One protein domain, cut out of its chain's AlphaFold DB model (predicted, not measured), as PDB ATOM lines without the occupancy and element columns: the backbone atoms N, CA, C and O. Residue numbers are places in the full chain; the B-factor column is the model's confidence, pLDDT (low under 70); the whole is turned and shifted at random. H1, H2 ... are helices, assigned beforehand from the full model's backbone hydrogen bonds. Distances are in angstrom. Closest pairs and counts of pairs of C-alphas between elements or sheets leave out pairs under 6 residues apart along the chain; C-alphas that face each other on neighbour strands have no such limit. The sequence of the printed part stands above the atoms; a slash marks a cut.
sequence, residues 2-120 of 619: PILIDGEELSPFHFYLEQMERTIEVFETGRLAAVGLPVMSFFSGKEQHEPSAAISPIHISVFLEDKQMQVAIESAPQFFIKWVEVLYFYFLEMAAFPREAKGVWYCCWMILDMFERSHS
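What this domain is: This is residues 2 to 120 of the 619 residues of the protein "CHAT domain-containing protein" of Pusillimonas sp. DMV24BSW_D (UniProt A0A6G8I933). Two 18-residue helices, H5 and H6, form a helical hairpin, and with the shorter H3 on the other side of H6 they make an arch of three helices with nearly aligned lines. A second helical hairpin, H1 and H2, crosses H5 steeply and reaches close to H3 with its other end, while H4 lies across one end of the arch. The printed part has 119 residues with six named helices, H1 to H6 in chain order, and no named strand; the class is all helix, with packing part aligned and part crossed. The whole is compact and rounded, with a radius of gyration of the C-alphas of 13.5 A and spans of 35 by 34 by 24 A.

Where its parts are: H5, residues 77 to 94, is 26.0 A long and begins at C-alpha 77 at (193.271, 101.736, 101.236). H6, residues 98 to 115, is 25.6 A long and ends at C-alpha 115 at (193.230, 108.571, 101.650). H1, residues 13 to 28, is 23.1 A long and begins at C-alpha 13 at (207.542, 94.897, 99.110). H2 is residues 32 to 42, 15.9 A; H3 is residues 57 to 65, 13.9 A; H4 is residues 67 to 75, 12.1 A.

How they stand to each other: H5 is the hub, touching H1, H2 and H6. H5 and H6 run opposite ways at a shallow tilt of 17 degrees; their closest C-alphas, Pro 77 and Phe 115, are 6.8 A apart. H6 touches H3 the same way at a shallow tilt of 17 degrees, closest at the C-alphas of Pro 57 and Val 104, 5.6 A. H5 touches H1 with residues 82 to 86 alone, at a steep tilt of 63 degrees, closest at the C-alphas of Trp 83 and Ile 24, 6.3 A. H5 touches H2 with residues 87 to 90 alone, closest at the C-alphas of Tyr 90 and Leu 32, 6.8 A. The hairpin H1 and H2 has a shallow tilt of 4 degrees, with the C-alphas of Gln 19 and Pro 38 closest, 5.0 A. H4 and H3 touch only at the corner, about perpendicular at 82 degrees, with the C-alphas of Phe 63 and Gln 70 closest, 5.7 A. H3 and H5 are apart, as are H1 and H6. In H1, H4 and H5 every O i to N i+4 pair is within hydrogen-bond range; the counts are 4 of 7 in H2, 11 of 14 in H6 and 1 of 5 in H3, where 5 of 6 O i to N i+3 pairs are within range.

The domain as a whole: The C-alphas of Glu 50 and Arg 117 are the two farthest apart, 39.5 A. The printed part has no cut. The link from H2 to H3, residues 43 to 56, is long, and the other links between helices are tight. Mean pLDDT of the printed part is 85.7, and it is under 70 at residues 2 to 6, 8, 53 to 54 and 94 to 96.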
ATOM      1  N   PRO A   2     217.460  95.729  95.966       56.19
ATOM      2  CA  PRO A   2     217.158  96.190  97.312       56.19
ATOM      3  C   PRO A   2     217.259  97.715  97.399       56.19
ATOM      4  O   PRO A   2     218.128  98.320  96.765       56.19
ATOM      5  N   ILE A   3     216.346  98.320  98.154       60.44
ATOM      6  CA  ILE A   3     216.381  99.745  98.488       60.44
ATOM      7  C   ILE A   3     217.247  99.864  99.743       60.44
ATOM      8  O   ILE A   3     217.005  99.158 100.718       60.44
ATOM      9  N   LEU A   4     218.284 100.700  99.693       65.62
ATOM     10  CA  LEU A   4     219.139 100.981 100.845       65.62
ATOM     11  C   LEU A   4     218.697 102.300 101.474       65.62
ATOM     12  O   LEU A   4     218.750 103.329 100.799       65.62
ATOM     13  N   ILE A   5     218.319 102.270 102.751       63.25
ATOM     14  CA  ILE A   5     217.953 103.463 103.528       63.25
ATOM     15  C   ILE A   5     218.809 103.467 104.787       63.25
ATOM     16  O   ILE A   5     218.850 102.478 105.510       63.25
ATOM     17  N   ASP A   6     219.578 104.537 104.989       69.69
ATOM     18  CA  ASP A   6     220.555 104.675 106.081       69.69
ATOM     19  C   ASP A   6     221.529 103.484 106.243       69.69
ATOM     20  O   ASP A   6     222.092 103.251 107.309       69.69
ATOM     21  N   GLY A   7     221.785 102.750 105.153       72.56
ATOM     22  CA  GLY A   7     222.676 101.588 105.131       72.56
ATOM     23  C   GLY A   7     222.004 100.243 105.434       72.56
ATOM     24  O   GLY A   7     222.690  99.223 105.366       72.56
ATOM     25  N   GLU A   8     220.696 100.214 105.704       68.38
ATOM     26  CA  GLU A   8     219.914  98.984 105.875       68.38
ATOM     27  C   GLU A   8     219.252  98.551 104.555       68.38
ATOM     28  O   GLU A   8     218.709  99.369 103.808       68.38
ATOM     29  N   GLU A   9     219.323  97.251 104.247       74.69
ATOM     30  CA  GLU A   9     218.710  96.645 103.059       74.69
ATOM     31  C   GLU A   9     217.221  96.380 103.317       74.69
ATOM     32  O   GLU A   9     216.871  95.519 104.124       74.69
ATOM     33  N   LEU A  10     216.330  97.103 102.630       73.62
ATOM     34  CA  LEU A  10     214.900  96.811 102.695       73.62
ATOM     35  C   LEU A  10     214.583  95.503 101.965       73.62
ATOM     36  O   LEU A  10     214.995  95.280 100.823       73.62
ATOM     37  N   SER A  11     213.753  94.677 102.596       81.75
ATOM     38  CA  SER A  11     213.164  93.486 101.978       81.75
ATOM     39  C   SER A  11     212.270  93.846 100.781       81.75
ATOM     40  O   SER A  11     211.834  94.989 100.636       81.75
ATOM     41  N   PRO A  12     211.928  92.875  99.917       86.12
ATOM     42  CA  PRO A  12     210.963  93.095  98.839       86.12
ATOM     43  C   PRO A  12     209.585  93.527  99.369       86.12
ATOM     44  O   PRO A  12     209.137  92.999 100.382       86.12
ATOM     45  N   PHE A  13     208.854  94.394  98.652       91.25
ATOM     46  CA  PHE A  13     207.542  94.897  99.110       91.25
ATOM     47  C   PHE A  13     206.527  93.787  99.471       91.25
ATOM     48  O   PHE A  13     205.760  93.942 100.419       91.25
ATOM     49  N   HIS A  14     206.559  92.645  98.766       92.56
ATOM     50  CA  HIS A  14     205.708  91.483  99.055       92.56
ATOM     51  C   HIS A  14     205.875  90.967 100.490       92.56
ATOM     52  O   HIS A  14     204.889  90.567 101.095       92.56
ATOM     53  N   PHE A  15     207.093  91.020 101.044       94.00
ATOM     54  CA  PHE A  15     207.345  90.638 102.433       94.00
ATOM     55  C   PHE A  15     206.549  91.530 103.392       94.00
ATOM     56  O   PHE A  15     205.861  91.026 104.271       94.00
ATOM     57  N   TYR A  16     206.577  92.851 103.203       95.31
ATOM     58  CA  TYR A  16     205.847  93.772 104.076       95.31
ATOM     59  C   TYR A  16     204.334  93.580 103.986       95.31
ATOM     60  O   TYR A  16     203.670  93.586 105.019       95.31
ATOM     61  N   LEU A  17     203.795  93.364 102.780       95.50
ATOM     62  CA  LEU A  17     202.374  93.048 102.607       95.50
ATOM     63  C   LEU A  17     201.993  91.753 103.330       95.50
ATOM     64  O   LEU A  17     201.016  91.753 104.073       95.50
ATOM     65  N   GLU A  18     202.798  90.698 103.200       96.06
ATOM     66  CA  GLU A  18     202.578  89.430 103.904       96.06
ATOM     67  C   GLU A  18     202.567  89.627 105.429       96.06
ATOM     68  O   GLU A  18     201.682  89.124 106.120       96.06
ATOM     69  N   GLN A  19     203.503  90.408 105.980       96.69
ATOM     70  CA  GLN A  19     203.523  90.682 107.421       96.69
ATOM     71  C   GLN A  19     202.333  91.543 107.872       96.69
ATOM     72  O   GLN A  19     201.818  91.349 108.976       96.69
ATOM     73  N   MET A  20     201.854  92.471 107.037       96.94
ATOM     74  CA  MET A  20     200.628  93.231 107.306       96.94
ATOM     75  C   MET A  20     199.386  92.326 107.306       96.94
ATOM     76  O   MET A  20     198.558  92.438 108.212       96.94
ATOM     77  N   GLU A  21     199.271  91.412 106.339       96.88
ATOM     78  CA  GLU A  21     198.189  90.420 106.260       96.88
ATOM     79  C   GLU A  21     198.201  89.516 107.492       96.88
ATOM     80  O   GLU A  21     197.216  89.469 108.229       96.88
ATOM     81  N   ARG A  22     199.355  88.917 107.811       95.88
ATOM     82  CA  ARG A  22     199.534  88.080 109.009       95.88
ATOM     83  C   ARG A  22     199.217  88.837 110.297       95.88
ATOM     84  O   ARG A  22     198.615  88.271 111.204       95.88
ATOM     85  N   THR A  23     199.588  90.115 110.387       95.00
ATOM     86  CA  THR A  23     199.247  90.984 111.527       95.00
ATOM     87  C   THR A  23     197.730  91.072 111.721       95.00
ATOM     88  O   THR A  23     197.243  90.900 112.841       95.00
ATOM     89  N   ILE A  24     196.977  91.307 110.643       94.31
ATOM     90  CA  ILE A  24     195.511  91.406 110.684       94.31
ATOM     91  C   ILE A  24     194.882  90.043 110.992       94.31
ATOM     92  O   ILE A  24     194.077  89.952 111.917       94.31
ATOM     93  N   GLU A  25     195.285  88.984 110.290       93.69
ATOM     94  CA  GLU A  25     194.757  87.628 110.484       93.69
ATOM     95  C   GLU A  25     194.945  87.147 111.927       93.69
ATOM     96  O   GLU A  25     194.013  86.646 112.560       93.69
ATOM     97  N   VAL A  26     196.140  87.341 112.492       89.50
ATOM     98  CA  VAL A  26     196.429  86.950 113.875       89.50
ATOM     99  C   VAL A  26     195.603  87.774 114.861       89.50
ATOM    100  O   VAL A  26     195.058  87.205 115.813       89.50
ATOM    101  N   PHE A  27     195.450  89.081 114.630       86.56
ATOM    102  CA  PHE A  27     194.602  89.934 115.461       86.56
ATOM    103  C   PHE A  27     193.140  89.466 115.467       86.56
ATOM    104  O   PHE A  27     192.508  89.435 116.524       86.56
ATOM    105  N   GLU A  28     192.616  89.028 114.322       85.69
ATOM    106  CA  GLU A  28     191.254  88.497 114.194       85.69
ATOM    107  C   GLU A  28     191.043  87.174 114.946       85.69
ATOM    108  O   GLU A  28     189.920  86.871 115.346       85.69
ATOM    109  N   THR A  29     192.115  86.431 115.260       81.88
ATOM    110  CA  THR A  29     192.033  85.270 116.170       81.88
ATOM    111  C   THR A  29     191.842  85.648 117.645       81.88
ATOM    112  O   THR A  29     191.662  84.767 118.483       81.88
ATOM    113  N   GLY A  30     191.913  86.939 117.992       75.06
ATOM    114  CA  GLY A  30     191.829  87.437 119.369       75.06
ATOM    115  C   GLY A  30     193.125  87.303 120.178       75.06
ATOM    116  O   GLY A  30     193.168  87.721 121.335       75.06
ATOM    117  N   ARG A  31     194.201  86.767 119.584       75.62
ATOM    118  CA  ARG A  31     195.502  86.548 120.238       75.62
ATOM    119  C   ARG A  31     196.445  87.722 119.995       75.62
ATOM    120  O   ARG A  31     197.342  87.645 119.160       75.62
ATOM    121  N   LEU A  32     196.254  88.819 120.729       77.00
ATOM    122  CA  LEU A  32     197.058  90.029 120.519       77.00
ATOM    123  C   LEU A  32     198.563  89.798 120.744       77.00
ATOM    124  O   LEU A  32     199.362  90.340 119.993       77.00
ATOM    125  N   ALA A  33     198.966  88.969 121.712       76.12
ATOM    126  CA  ALA A  33     200.384  88.666 121.932       76.12
ATOM    127  C   ALA A  33     201.055  88.053 120.685       76.12
ATOM    128  O   ALA A  33     202.195  88.377 120.359       76.12
ATOM    129  N   ALA A  34     200.317  87.238 119.924       83.50
ATOM    130  CA  ALA A  34     200.815  86.628 118.695       83.50
ATOM    131  C   ALA A  34     200.992  87.638 117.544       83.50
ATOM    132  O   ALA A  34     201.717  87.344 116.595       83.50
ATOM    133  N   VAL A  35     200.388  88.834 117.633       87.81
ATOM    134  CA  VAL A  35     200.606  89.934 116.673       87.81
ATOM    135  C   VAL A  35     202.042  90.465 116.745       87.81
ATOM    136  O   VAL A  35     202.541  91.009 115.762       87.81
ATOM    137  N   GLY A  36     202.746  90.259 117.864       87.06
ATOM    138  CA  GLY A  36     204.122  90.726 118.028       87.06
ATOM    139  C   GLY A  36     205.076  90.216 116.952       87.06
ATOM    140  O   GLY A  36     205.828  91.008 116.398       87.06
ATOM    141  N   LEU A  37     205.003  88.931 116.582       88.94
ATOM    142  CA  LEU A  37     205.905  88.343 115.583       88.94
ATOM    143  C   LEU A  37     205.795  88.992 114.192       88.94
ATOM    144  O   LEU A  37     206.825  89.444 113.684       88.94
ATOM    145  N   PRO A  38     204.610  89.090 113.554       93.69
ATOM    146  CA  PRO A  38     204.510  89.740 112.250       93.69
ATOM    147  C   PRO A  38     204.797  91.247 112.321       93.69
ATOM    148  O   PRO A  38     205.416  91.789 111.408       93.69
ATOM    149  N   VAL A  39     204.457  91.928 113.424       91.88
ATOM    150  CA  VAL A  39     204.809  93.347 113.610       91.88
ATOM    151  C   VAL A  39     206.325  93.543 113.702       91.88
ATOM    152  O   VAL A  39     206.882  94.401 113.019       91.88
ATOM    153  N   MET A  40     207.020  92.733 114.497       88.94
ATOM    154  CA  MET A  40     208.483  92.777 114.599       88.94
ATOM    155  C   MET A  40     209.152  92.363 113.285       88.94
ATOM    156  O   MET A  40     210.178  92.930 112.910       88.94
ATOM    157  N   SER A  41     208.562  91.419 112.548       91.88
ATOM    158  CA  SER A  41     209.044  91.030 111.219       91.88
ATOM    159  C   SER A  41     208.948  92.195 110.236       91.88
ATOM    160  O   SER A  41     209.932  92.518 109.572       91.88
ATOM    161  N   PHE A  42     207.811  92.901 110.219       93.81
ATOM    162  CA  PHE A  42     207.632  94.122 109.434       93.81
ATOM    163  C   PHE A  42     208.709  95.164 109.772       93.81
ATOM    164  O   PHE A  42     209.398  95.653 108.883       93.81
ATOM    165  N   PHE A  43     208.903  95.468 111.057       90.81
ATOM    166  CA  PHE A  43     209.832  96.516 111.500       90.81
ATOM    167  C   PHE A  43     211.308  96.104 111.565       90.81
ATOM    168  O   PHE A  43     212.130  96.885 112.040       90.81
ATOM    169  N   SER A  44     211.653  94.902 111.115       89.06
ATOM    170  CA  SER A  44     213.046  94.449 111.005       89.06
ATOM    171  C   SER A  44     213.442  94.054 109.586       89.06
ATOM    172  O   SER A  44     214.596  93.695 109.354       89.06
ATOM    173  N   GLY A  45     212.489  94.038 108.648       90.12
ATOM    174  CA  GLY A  45     212.722  93.579 107.283       90.12
ATOM    175  C   GLY A  45     213.110  92.095 107.173       90.12
ATOM    176  O   GLY A  45     213.650  91.664 106.152       90.12
ATOM    177  N   LYS A  46     212.879  91.286 108.207       91.00
ATOM    178  CA  LYS A  46     213.197  89.852 108.188       91.00
ATOM    179  C   LYS A  46     212.202  89.068 109.024       91.00
ATOM    180  O   LYS A  46     211.668  89.587 109.996       91.00
ATOM    181  N   GLU A  47     211.962  87.818 108.646       91.75
ATOM    182  CA  GLU A  47     211.075  86.933 109.403       91.75
ATOM    183  C   GLU A  47     211.629  86.729 110.821       91.75
ATOM    184  O   GLU A  47     212.779  86.322 111.004       91.75
ATOM    185  N   GLN A  48     210.802  87.027 111.821       88.81
ATOM    186  CA  GLN A  48     211.098  86.797 113.230       88.81
ATOM    187  C   GLN A  48     210.385  85.528 113.689       88.81
ATOM    188  O   GLN A  48     209.169  85.392 113.559       88.81
ATOM    189  N   HIS A  49     211.147  84.597 114.257       85.38
ATOM    190  CA  HIS A  49     210.607  83.365 114.844       85.38
ATOM    191  C   HIS A  49     210.445  83.457 116.362       85.38
ATOM    192  O   HIS A  49     209.746  82.649 116.972       85.38
ATOM    193  N   GLU A  50     211.058  84.472 116.957       79.56
ATOM    194  CA  GLU A  50     210.999  84.789 118.374       79.56
ATOM    195  C   GLU A  50     210.661  86.275 118.510       79.56
ATOM    196  O   GLU A  50     210.983  87.056 117.607       79.56
ATOM    197  N   PRO A  51     209.986  86.693 119.594       70.38
ATOM    198  CA  PRO A  51     209.809  88.112 119.846       70.38
ATOM    199  C   PRO A  51     211.183  88.808 119.920       70.38
ATOM    200  O   PRO A  51     212.208  88.168 120.092       70.38
ATOM    201  N   SER A  52     211.247  90.123 119.762       70.19
ATOM    202  CA  SER A  52     212.463  90.922 119.923       70.19
ATOM    203  C   SER A  52     212.074  92.351 120.271       70.19
ATOM    204  O   SER A  52     211.088  92.876 119.760       70.19
ATOM    205  N   ALA A  53     212.845  92.999 121.143       61.44
ATOM    206  CA  ALA A  53     212.594  94.388 121.517       61.44
ATOM    207  C   ALA A  53     213.027  95.399 120.433       61.44
ATOM    208  O   ALA A  53     212.743  96.585 120.557       61.44
ATOM    209  N   ALA A  54     213.720  94.965 119.377       68.94
ATOM    210  CA  ALA A  54     214.205  95.868 118.338       68.94
ATOM    211  C   ALA A  54     213.139  96.091 117.252       68.94
ATOM    212  O   ALA A  54     212.932  95.242 116.387       68.94
ATOM    213  N   ILE A  55     212.488  97.254 117.289       75.00
ATOM    214  CA  ILE A  55     211.631  97.777 116.219       75.00
ATOM    215  C   ILE A  55     212.386  98.929 115.553       75.00
ATOM    216  O   ILE A  55     212.780  99.871 116.237       75.00
ATOM    217  N   SER A  56     212.573  98.882 114.231       85.56
ATOM    218  CA  SER A  56     213.132 100.000 113.467       85.56
ATOM    219  C   SER A  56     212.018 100.711 112.689       85.56
ATOM    220  O   SER A  56     211.480 100.156 111.725       85.56
ATOM    221  N   PRO A  57     211.644 101.953 113.065       84.44
ATOM    222  CA  PRO A  57     210.638 102.720 112.335       84.44
ATOM    223  C   PRO A  57     211.025 102.994 110.879       84.44
ATOM    224  O   PRO A  57     210.145 103.316 110.086       84.44
ATOM    225  N   ILE A  58     212.307 102.842 110.507       88.50
ATOM    226  CA  ILE A  58     212.797 103.103 109.150       88.50
ATOM    227  C   ILE A  58     212.041 102.290 108.104       88.50
ATOM    228  O   ILE A  58     211.767 102.803 107.027       88.50
ATOM    229  N   HIS A  59     211.603 101.071 108.431       90.12
ATOM    230  CA  HIS A  59     210.893 100.201 107.495       90.12
ATOM    231  C   HIS A  59     209.544 100.773 107.047       90.12
ATOM    232  O   HIS A  59     209.048 100.399 105.989       90.12
ATOM    233  N   ILE A  60     208.964 101.734 107.777       90.50
ATOM    234  CA  ILE A  60     207.738 102.411 107.339       90.50
ATOM    235  C   ILE A  60     207.957 103.292 106.101       90.50
ATOM    236  O   ILE A  60     207.011 103.592 105.374       90.50
ATOM    237  N   SER A  61     209.202 103.682 105.821       88.62
ATOM    238  CA  SER A  61     209.563 104.411 104.601       88.62
ATOM    239  C   SER A  61     209.267 103.612 103.330       88.62
ATOM    240  O   SER A  61     209.085 104.223 102.280       88.62
ATOM    241  N   VAL A  62     209.102 102.280 103.403       90.69
ATOM    242  CA  VAL A  62     208.721 101.454 102.245       90.69
ATOM    243  C   VAL A  62     207.426 101.945 101.589       90.69
ATOM    244  O   VAL A  62     207.295 101.899 100.370       90.69
ATOM    245  N   PHE A  63     206.494 102.508 102.368       90.19
ATOM    246  CA  PHE A  63     205.267 103.111 101.838       90.19
ATOM    247  C   PHE A  63     205.516 104.401 101.037       90.19
ATOM    248  O   PHE A  63     204.690 104.783 100.213       90.19
ATOM    249  N   LEU A  64     206.625 105.097 101.282       87.69
ATOM    250  CA  LEU A  64     206.980 106.371 100.649       87.69
ATOM    251  C   LEU A  64     208.021 106.208  99.534       87.69
ATOM    252  O   LEU A  64     208.063 107.033  98.622       87.69
ATOM    253  N   GLU A  65     208.827 105.150  99.583       88.62
ATOM    254  CA  GLU A  65     209.963 104.955  98.680       88.62
ATOM    255  C   GLU A  65     209.747 103.838  97.648       88.62
ATOM    256  O   GLU A  65     210.265 103.931  96.532       88.62
ATOM    257  N   ASP A  66     208.943 102.814  97.958       91.75
ATOM    258  CA  ASP A  66     208.653 101.722  97.027       91.75
ATOM    259  C   ASP A  66     207.358 101.984  96.237       91.75
ATOM    260  O   ASP A  66     206.241 101.997  96.764       91.75
ATOM    261  N   LYS A  67     207.499 102.158  94.919       92.75
ATOM    262  CA  LYS A  67     206.370 102.428  94.017       92.75
ATOM    263  C   LYS A  67     205.361 101.275  93.949       92.75
ATOM    264  O   LYS A  67     204.177 101.522  93.737       92.75
ATOM    265  N   GLN A  68     205.803 100.024  94.070       93.81
ATOM    266  CA  GLN A  68     204.902  98.868  94.052       93.81
ATOM    267  C   GLN A  68     204.088  98.810  95.345       93.81
ATOM    268  O   GLN A  68     202.881  98.581  95.282       93.81
ATOM    269  N   MET A  69     204.716  99.118  96.483       93.62
ATOM    270  CA  MET A  69     204.022  99.268  97.761       93.62
ATOM    271  C   MET A  69     202.968 100.378  97.709       93.62
ATOM    272  O   MET A  69     201.825 100.157  98.104       93.62
ATOM    273  N   GLN A  70     203.314 101.547  97.161       93.00
ATOM    274  CA  GLN A  70     202.365 102.652  96.969       93.00
ATOM    275  C   GLN A  70     201.153 102.222  96.149       93.00
ATOM    276  O   GLN A  70     200.023 102.389  96.598       93.00
ATOM    277  N   VAL A  71     201.381 101.604  94.985       94.00
ATOM    278  CA  VAL A  71     200.296 101.120  94.119       94.00
ATOM    279  C   VAL A  71     199.429 100.090  94.843       94.00
ATOM    280  O   VAL A  71     198.204 100.154  94.743       94.00
ATOM    281  N   ALA A  72     200.030  99.162  95.593       93.12
ATOM    282  CA  ALA A  72     199.290  98.152  96.346       93.12
ATOM    283  C   ALA A  72     198.362  98.798  97.390       93.12
ATOM    284  O   ALA A  72     197.163  98.515  97.418       93.12
ATOM    285  N   ILE A  73     198.885  99.727  98.188       93.12
ATOM    286  CA  ILE A  73     198.145 100.389  99.268       93.12
ATOM    287  C   ILE A  73     197.111 101.390  98.724       93.12
ATOM    288  O   ILE A  73     195.995 101.445  99.238       93.12
ATOM    289  N   GLU A  74     197.403 102.101  97.630       92.19
ATOM    290  CA  GLU A  74     196.425 102.938  96.916       92.19
ATOM    291  C   GLU A  74     195.283 102.117  96.303       92.19
ATOM    292  O   GLU A  74     194.142 102.581  96.266       92.19
ATOM    293  N   SER A  75     195.568 100.893  95.844       93.75
ATOM    294  CA  SER A  75     194.550  99.992  95.291       93.75
ATOM    295  C   SER A  75     193.646  99.367  96.360       93.75
ATOM    296  O   SER A  75     192.509  98.999  96.057       93.75
ATOM    297  N   ALA A  76     194.113  99.294  97.613       93.56
ATOM    298  CA  ALA A  76     193.370  98.747  98.746       93.56
ATOM    299  C   ALA A  76     193.521  99.595 100.033       93.56
ATOM    300  O   ALA A  76     194.018  99.096 101.045       93.56
ATOM    301  N   PRO A  77     193.032 100.851 100.085       93.81
ATOM    302  CA  PRO A  77     193.271 101.736 101.236       93.81
ATOM    303  C   PRO A  77     192.721 101.198 102.563       93.81
ATOM    304  O   PRO A  77     193.291 101.439 103.626       93.81
ATOM    305  N   GLN A  78     191.627 100.428 102.512       93.69
ATOM    306  CA  GLN A  78     191.033  99.788 103.691       93.69
ATOM    307  C   GLN A  78     191.978  98.788 104.365       93.69
ATOM    308  O   GLN A  78     191.949  98.668 105.587       93.69
ATOM    309  N   PHE A  79     192.837  98.117 103.596       94.62
ATOM    310  CA  PHE A  79     193.833  97.194 104.132       94.62
ATOM    311  C   PHE A  79     194.855  97.933 105.006       94.62
ATOM    312  O   PHE A  79     195.082  97.554 106.153       94.62
ATOM    313  N   PHE A  80     195.391  99.055 104.513       95.44
ATOM    314  CA  PHE A  80     196.306  99.897 105.285       95.44
ATOM    315  C   PHE A  80     195.640 100.497 106.526       95.44
ATOM    316  O   PHE A  80     196.200 100.429 107.616       95.44
ATOM    317  N   ILE A  81     194.429 101.050 106.376       94.44
ATOM    318  CA  ILE A  81     193.660 101.614 107.496       94.44
ATOM    319  C   ILE A  81     193.479 100.553 108.586       94.44
ATOM    320  O   ILE A  81     193.762 100.822 109.752       94.44
ATOM    321  N   LYS A  82     193.083  99.333 108.205       93.25
ATOM    322  CA  LYS A  82     192.910  98.223 109.142       93.25
ATOM    323  C   LYS A  82     194.220  97.826 109.820       93.25
ATOM    324  O   LYS A  82     194.226  97.588 111.023       93.25
ATOM    325  N   TRP A  83     195.324  97.784 109.080       95.19
ATOM    326  CA  TRP A  83     196.639  97.480 109.644       95.19
ATOM    327  C   TRP A  83     197.083  98.523 110.680       95.19
ATOM    328  O   TRP A  83     197.518  98.149 111.769       95.19
ATOM    329  N   VAL A  84     196.890  99.819 110.403       94.50
ATOM    330  CA  VAL A  84     197.155 100.894 111.380       94.50
ATOM    331  C   VAL A  84     196.304 100.715 112.636       94.50
ATOM    332  O   VAL A  84     196.804 100.918 113.744       94.50
ATOM    333  N   GLU A  85     195.046 100.285 112.489       89.88
ATOM    334  CA  GLU A  85     194.205 100.016 113.655       89.88
ATOM    335  C   GLU A  85     194.757  98.883 114.531       89.88
ATOM    336  O   GLU A  85     194.769  98.971 115.760       89.88
ATOM    337  N   VAL A  86     195.239  97.808 113.904       90.38
ATOM    338  CA  VAL A  86     195.842  96.673 114.616       90.38
ATOM    339  C   VAL A  86     197.147  97.081 115.300       90.38
ATOM    340  O   VAL A  86     197.356  96.731 116.465       90.38
ATOM    341  N   LEU A  87     197.991  97.872 114.626       90.69
ATOM    342  CA  LEU A  87     199.214  98.409 115.220       90.69
ATOM    343  C   LEU A  87     198.925  99.214 116.484       90.69
ATOM    344  O   LEU A  87     199.655  99.078 117.462       90.69
ATOM    345  N   TYR A  88     197.867 100.033 116.498       88.06
ATOM    346  CA  TYR A  88     197.498 100.777 117.700       88.06
ATOM    347  C   TYR A  88     197.246  99.843 118.882       88.06
ATOM    348  O   TYR A  88     197.801 100.070 119.954       88.06
ATOM    349  N   PHE A  89     196.442  98.790 118.697       82.62
ATOM    350  CA  PHE A  89     196.174  97.838 119.775       82.62
ATOM    351  C   PHE A  89     197.454  97.152 120.244       82.62
ATOM    352  O   PHE A  89     197.648  97.006 121.446       82.62
ATOM    353  N   TYR A  90     198.345  96.788 119.322       83.44
ATOM    354  CA  TYR A  90     199.642  96.217 119.673       83.44
ATOM    355  C   TYR A  90     200.497  97.186 120.508       83.44
ATOM    356  O   TYR A  90     200.910  96.844 121.614       83.44
ATOM    357  N   PHE A  91     200.712  98.421 120.043       80.44
ATOM    358  CA  PHE A  91     201.524  99.407 120.767       80.44
ATOM    359  C   PHE A  91     200.894  99.862 122.090       80.44
ATOM    360  O   PHE A  91     201.622 100.140 123.044       80.44
ATOM    361  N   LEU A  92     199.562  99.934 122.163       76.88
ATOM    362  CA  LEU A  92     198.837 100.241 123.396       76.88
ATOM    363  C   LEU A  92     199.107  99.193 124.478       76.88
ATOM    364  O   LEU A  92     199.257  99.548 125.645       76.88
ATOM    365  N   GLU A  93     199.146  97.922 124.092       70.88
ATOM    366  CA  GLU A  93     199.286  96.804 125.029       70.88
ATOM    367  C   GLU A  93     200.734  96.531 125.387       70.88
ATOM    368  O   GLU A  93     201.030  96.227 126.538       70.88
ATOM    369  N   MET A  94     201.650  96.728 124.438       67.81
ATOM    370  CA  MET A  94     203.068  96.589 124.728       67.81
ATOM    371  C   MET A  94     203.577  97.686 125.654       67.81
ATOM    372  O   MET A  94     204.495  97.399 126.407       67.81
ATOM    373  N   ALA A  95     203.045  98.917 125.578       62.34
ATOM    374  CA  ALA A  95     203.424 100.101 126.373       62.34
ATOM    375  C   ALA A  95     204.948 100.401 126.497       62.34
ATOM    376  O   ALA A  95     205.324 101.374 127.153       62.34
ATOM    377  N   ALA A  96     205.805  99.632 125.814       57.66
ATOM    378  CA  ALA A  96     207.253  99.540 125.983       57.66
ATOM    379  C   ALA A  96     208.060 100.143 124.822       57.66
ATOM    380  O   ALA A  96     209.281 100.200 124.910       57.66
ATOM    381  N   PHE A  97     207.397 100.615 123.760       70.94
ATOM    382  CA  PHE A  97     208.051 101.198 122.576       70.94
ATOM    383  C   PHE A  97     207.551 102.613 122.249       70.94
ATOM    384  O   PHE A  97     207.124 102.867 121.118       70.94
ATOM    385  N   PRO A  98     207.498 103.551 123.221       76.00
ATOM    386  CA  PRO A  98     206.920 104.859 122.960       76.00
ATOM    387  C   PRO A  98     207.710 105.652 121.922       76.00
ATOM    388  O   PRO A  98     207.121 106.310 121.069       76.00
ATOM    389  N   ARG A  99     209.038 105.544 121.946       80.06
ATOM    390  CA  ARG A  99     209.920 106.243 121.013       80.06
ATOM    391  C   ARG A  99     209.737 105.753 119.578       80.06
ATOM    392  O   ARG A  99     209.596 106.565 118.668       80.06
ATOM    393  N   GLU A 100     209.727 104.442 119.378       80.69
ATOM    394  CA  GLU A 100     209.578 103.822 118.064       80.69
ATOM    395  C   GLU A 100     208.184 104.113 117.501       80.69
ATOM    396  O   GLU A 100     208.048 104.521 116.345       80.69
ATOM    397  N   ALA A 101     207.152 104.006 118.343       84.50
ATOM    398  CA  ALA A 101     205.777 104.304 117.966       84.50
ATOM    399  C   ALA A 101     205.585 105.765 117.513       84.50
ATOM    400  O   ALA A 101     204.867 105.987 116.541       84.50
ATOM    401  N   LYS A 102     206.269 106.756 118.119       87.25
ATOM    402  CA  LYS A 102     206.240 108.164 117.648       87.25
ATOM    403  C   LYS A 102     206.621 108.278 116.169       87.25
ATOM    404  O   LYS A 102     205.910 108.917 115.390       87.25
ATOM    405  N   GLY A 103     207.713 107.620 115.771       86.81
ATOM    406  CA  GLY A 103     208.169 107.599 114.377       86.81
ATOM    407  C   GLY A 103     207.150 106.941 113.444       86.81
ATOM    408  O   GLY A 103     206.805 107.498 112.401       86.81
ATOM    409  N   VAL A 104     206.602 105.797 113.862       89.94
ATOM    410  CA  VAL A 104     205.569 105.060 113.114       89.94
ATOM    411  C   VAL A 104     204.315 105.917 112.905       89.94
ATOM    412  O   VAL A 104     203.789 105.996 111.794       89.94
ATOM    413  N   TRP A 105     203.843 106.609 113.944       92.00
ATOM    414  CA  TRP A 105     202.607 107.385 113.877       92.00
ATOM    415  C   TRP A 105     202.677 108.588 112.962       92.00
ATOM    416  O   TRP A 105     201.710 108.850 112.247       92.00
ATOM    417  N   TYR A 106     203.807 109.284 112.915       90.38
ATOM    418  CA  TYR A 106     203.957 110.400 111.992       90.38
ATOM    419  C   TYR A 106     203.792 109.951 110.529       90.38
ATOM    420  O   TYR A 106     203.006 110.538 109.780       90.38
ATOM    421  N   CYS A 107     204.462 108.864 110.143       90.69
ATOM    422  CA  CYS A 107     204.397 108.311 108.792       90.69
ATOM    423  C   CYS A 107     203.010 107.742 108.461       90.69
ATOM    424  O   CYS A 107     202.451 108.070 107.412       90.69
ATOM    425  N   CYS A 108     202.400 106.975 109.373       93.62
ATOM    426  CA  CYS A 108     201.024 106.500 109.204       93.62
ATOM    427  C   CYS A 108     200.046 107.665 108.996       93.62
ATOM    428  O   CYS A 108     199.192 107.600 108.115       93.62
ATOM    429  N   TRP A 109     200.190 108.760 109.750       93.50
ATOM    430  CA  TRP A 109     199.314 109.926 109.632       93.50
ATOM    431  C   TRP A 109     199.412 110.582 108.252       93.50
ATOM    432  O   TRP A 109     198.389 110.948 107.674       93.50
ATOM    433  N   MET A 110     200.626 110.701 107.704       92.12
ATOM    434  CA  MET A 110     200.847 111.241 106.358       92.12
ATOM    435  C   MET A 110     200.195 110.381 105.273       92.12
ATOM    436  O   MET A 110     199.561 110.916 104.367       92.12
ATOM    437  N   ILE A 111     200.303 109.056 105.374       92.00
ATOM    438  CA  ILE A 111     199.683 108.137 104.409       92.00
ATOM    439  C   ILE A 111     198.153 108.223 104.512       92.00
ATOM    440  O   ILE A 111     197.458 108.309 103.501       92.00
ATOM    441  N   LEU A 112     197.604 108.310 105.728       93.19
ATOM    442  CA  LEU A 112     196.169 108.534 105.923       93.19
ATOM    443  C   LEU A 112     195.704 109.894 105.365       93.19
ATOM    444  O   LEU A 112     194.551 110.006 104.947       93.19
ATOM    445  N   ASP A 113     196.552 110.934 105.321       91.56
ATOM    446  CA  ASP A 113     196.212 112.224 104.682       91.56
ATOM    447  C   ASP A 113     195.947 112.042 103.173       91.56
ATOM    448  O   ASP A 113     195.100 112.741 102.609       91.56
ATOM    449  N   MET A 114     196.595 111.064 102.527       90.88
ATOM    450  CA  MET A 114     196.377 110.746 101.111       90.88
ATOM    451  C   MET A 114     195.000 110.110 100.860       90.88
ATOM    452  O   MET A 114     194.377 110.372  99.830       90.88
ATOM    453  N   PHE A 115     194.486 109.318 101.809       89.56
ATOM    454  CA  PHE A 115     193.230 108.571 101.650       89.56
ATOM    455  C   PHE A 115     191.971 109.336 102.049       89.56
ATOM    456  O   PHE A 115     190.884 108.992 101.578       89.56
ATOM    457  N   GLU A 116     192.109 110.404 102.833       84.69
ATOM    458  CA  GLU A 116     191.005 111.163 103.439       84.69
ATOM    459  C   GLU A 116     189.923 111.621 102.447       84.69
ATOM    460  O   GLU A 116     188.750 111.746 102.791       84.69
ATOM    461  N   ARG A 117     190.290 111.861 101.184       84.00
ATOM    462  CA  ARG A 117     189.336 112.294 100.148       84.00
ATOM    463  C   ARG A 117     188.376 111.199  99.688       84.00
ATOM    464  O   ARG A 117     187.351 111.517  99.096       84.00
ATOM    465  N   SER A 118     188.743 109.936  99.881       79.81
ATOM    466  CA  SER A 118     188.071 108.778  99.275       79.81
ATOM    467  C   SER A 118     187.573 107.756 100.295       79.81
ATOM    468  O   SER A 118     186.652 107.004  99.994       79.81
ATOM    469  N   HIS A 119     188.144 107.745 101.501       84.75
ATOM    470  CA  HIS A 119     187.834 106.780 102.547       84.75
ATOM    471  C   HIS A 119     187.812 107.471 103.911       84.75
ATOM    472  O   HIS A 119     188.579 108.399 104.156       84.75
ATOM    473  N   SER A 120     186.962 106.990 104.822       85.00
ATOM    474  CA  SER A 120     187.007 107.438 106.215       85.00
ATOM    475  C   SER A 120     188.279 106.898 106.866       85.00
ATOM    476  O   SER A 120     188.420 105.689 107.045       85.00
TER     477      SER A 120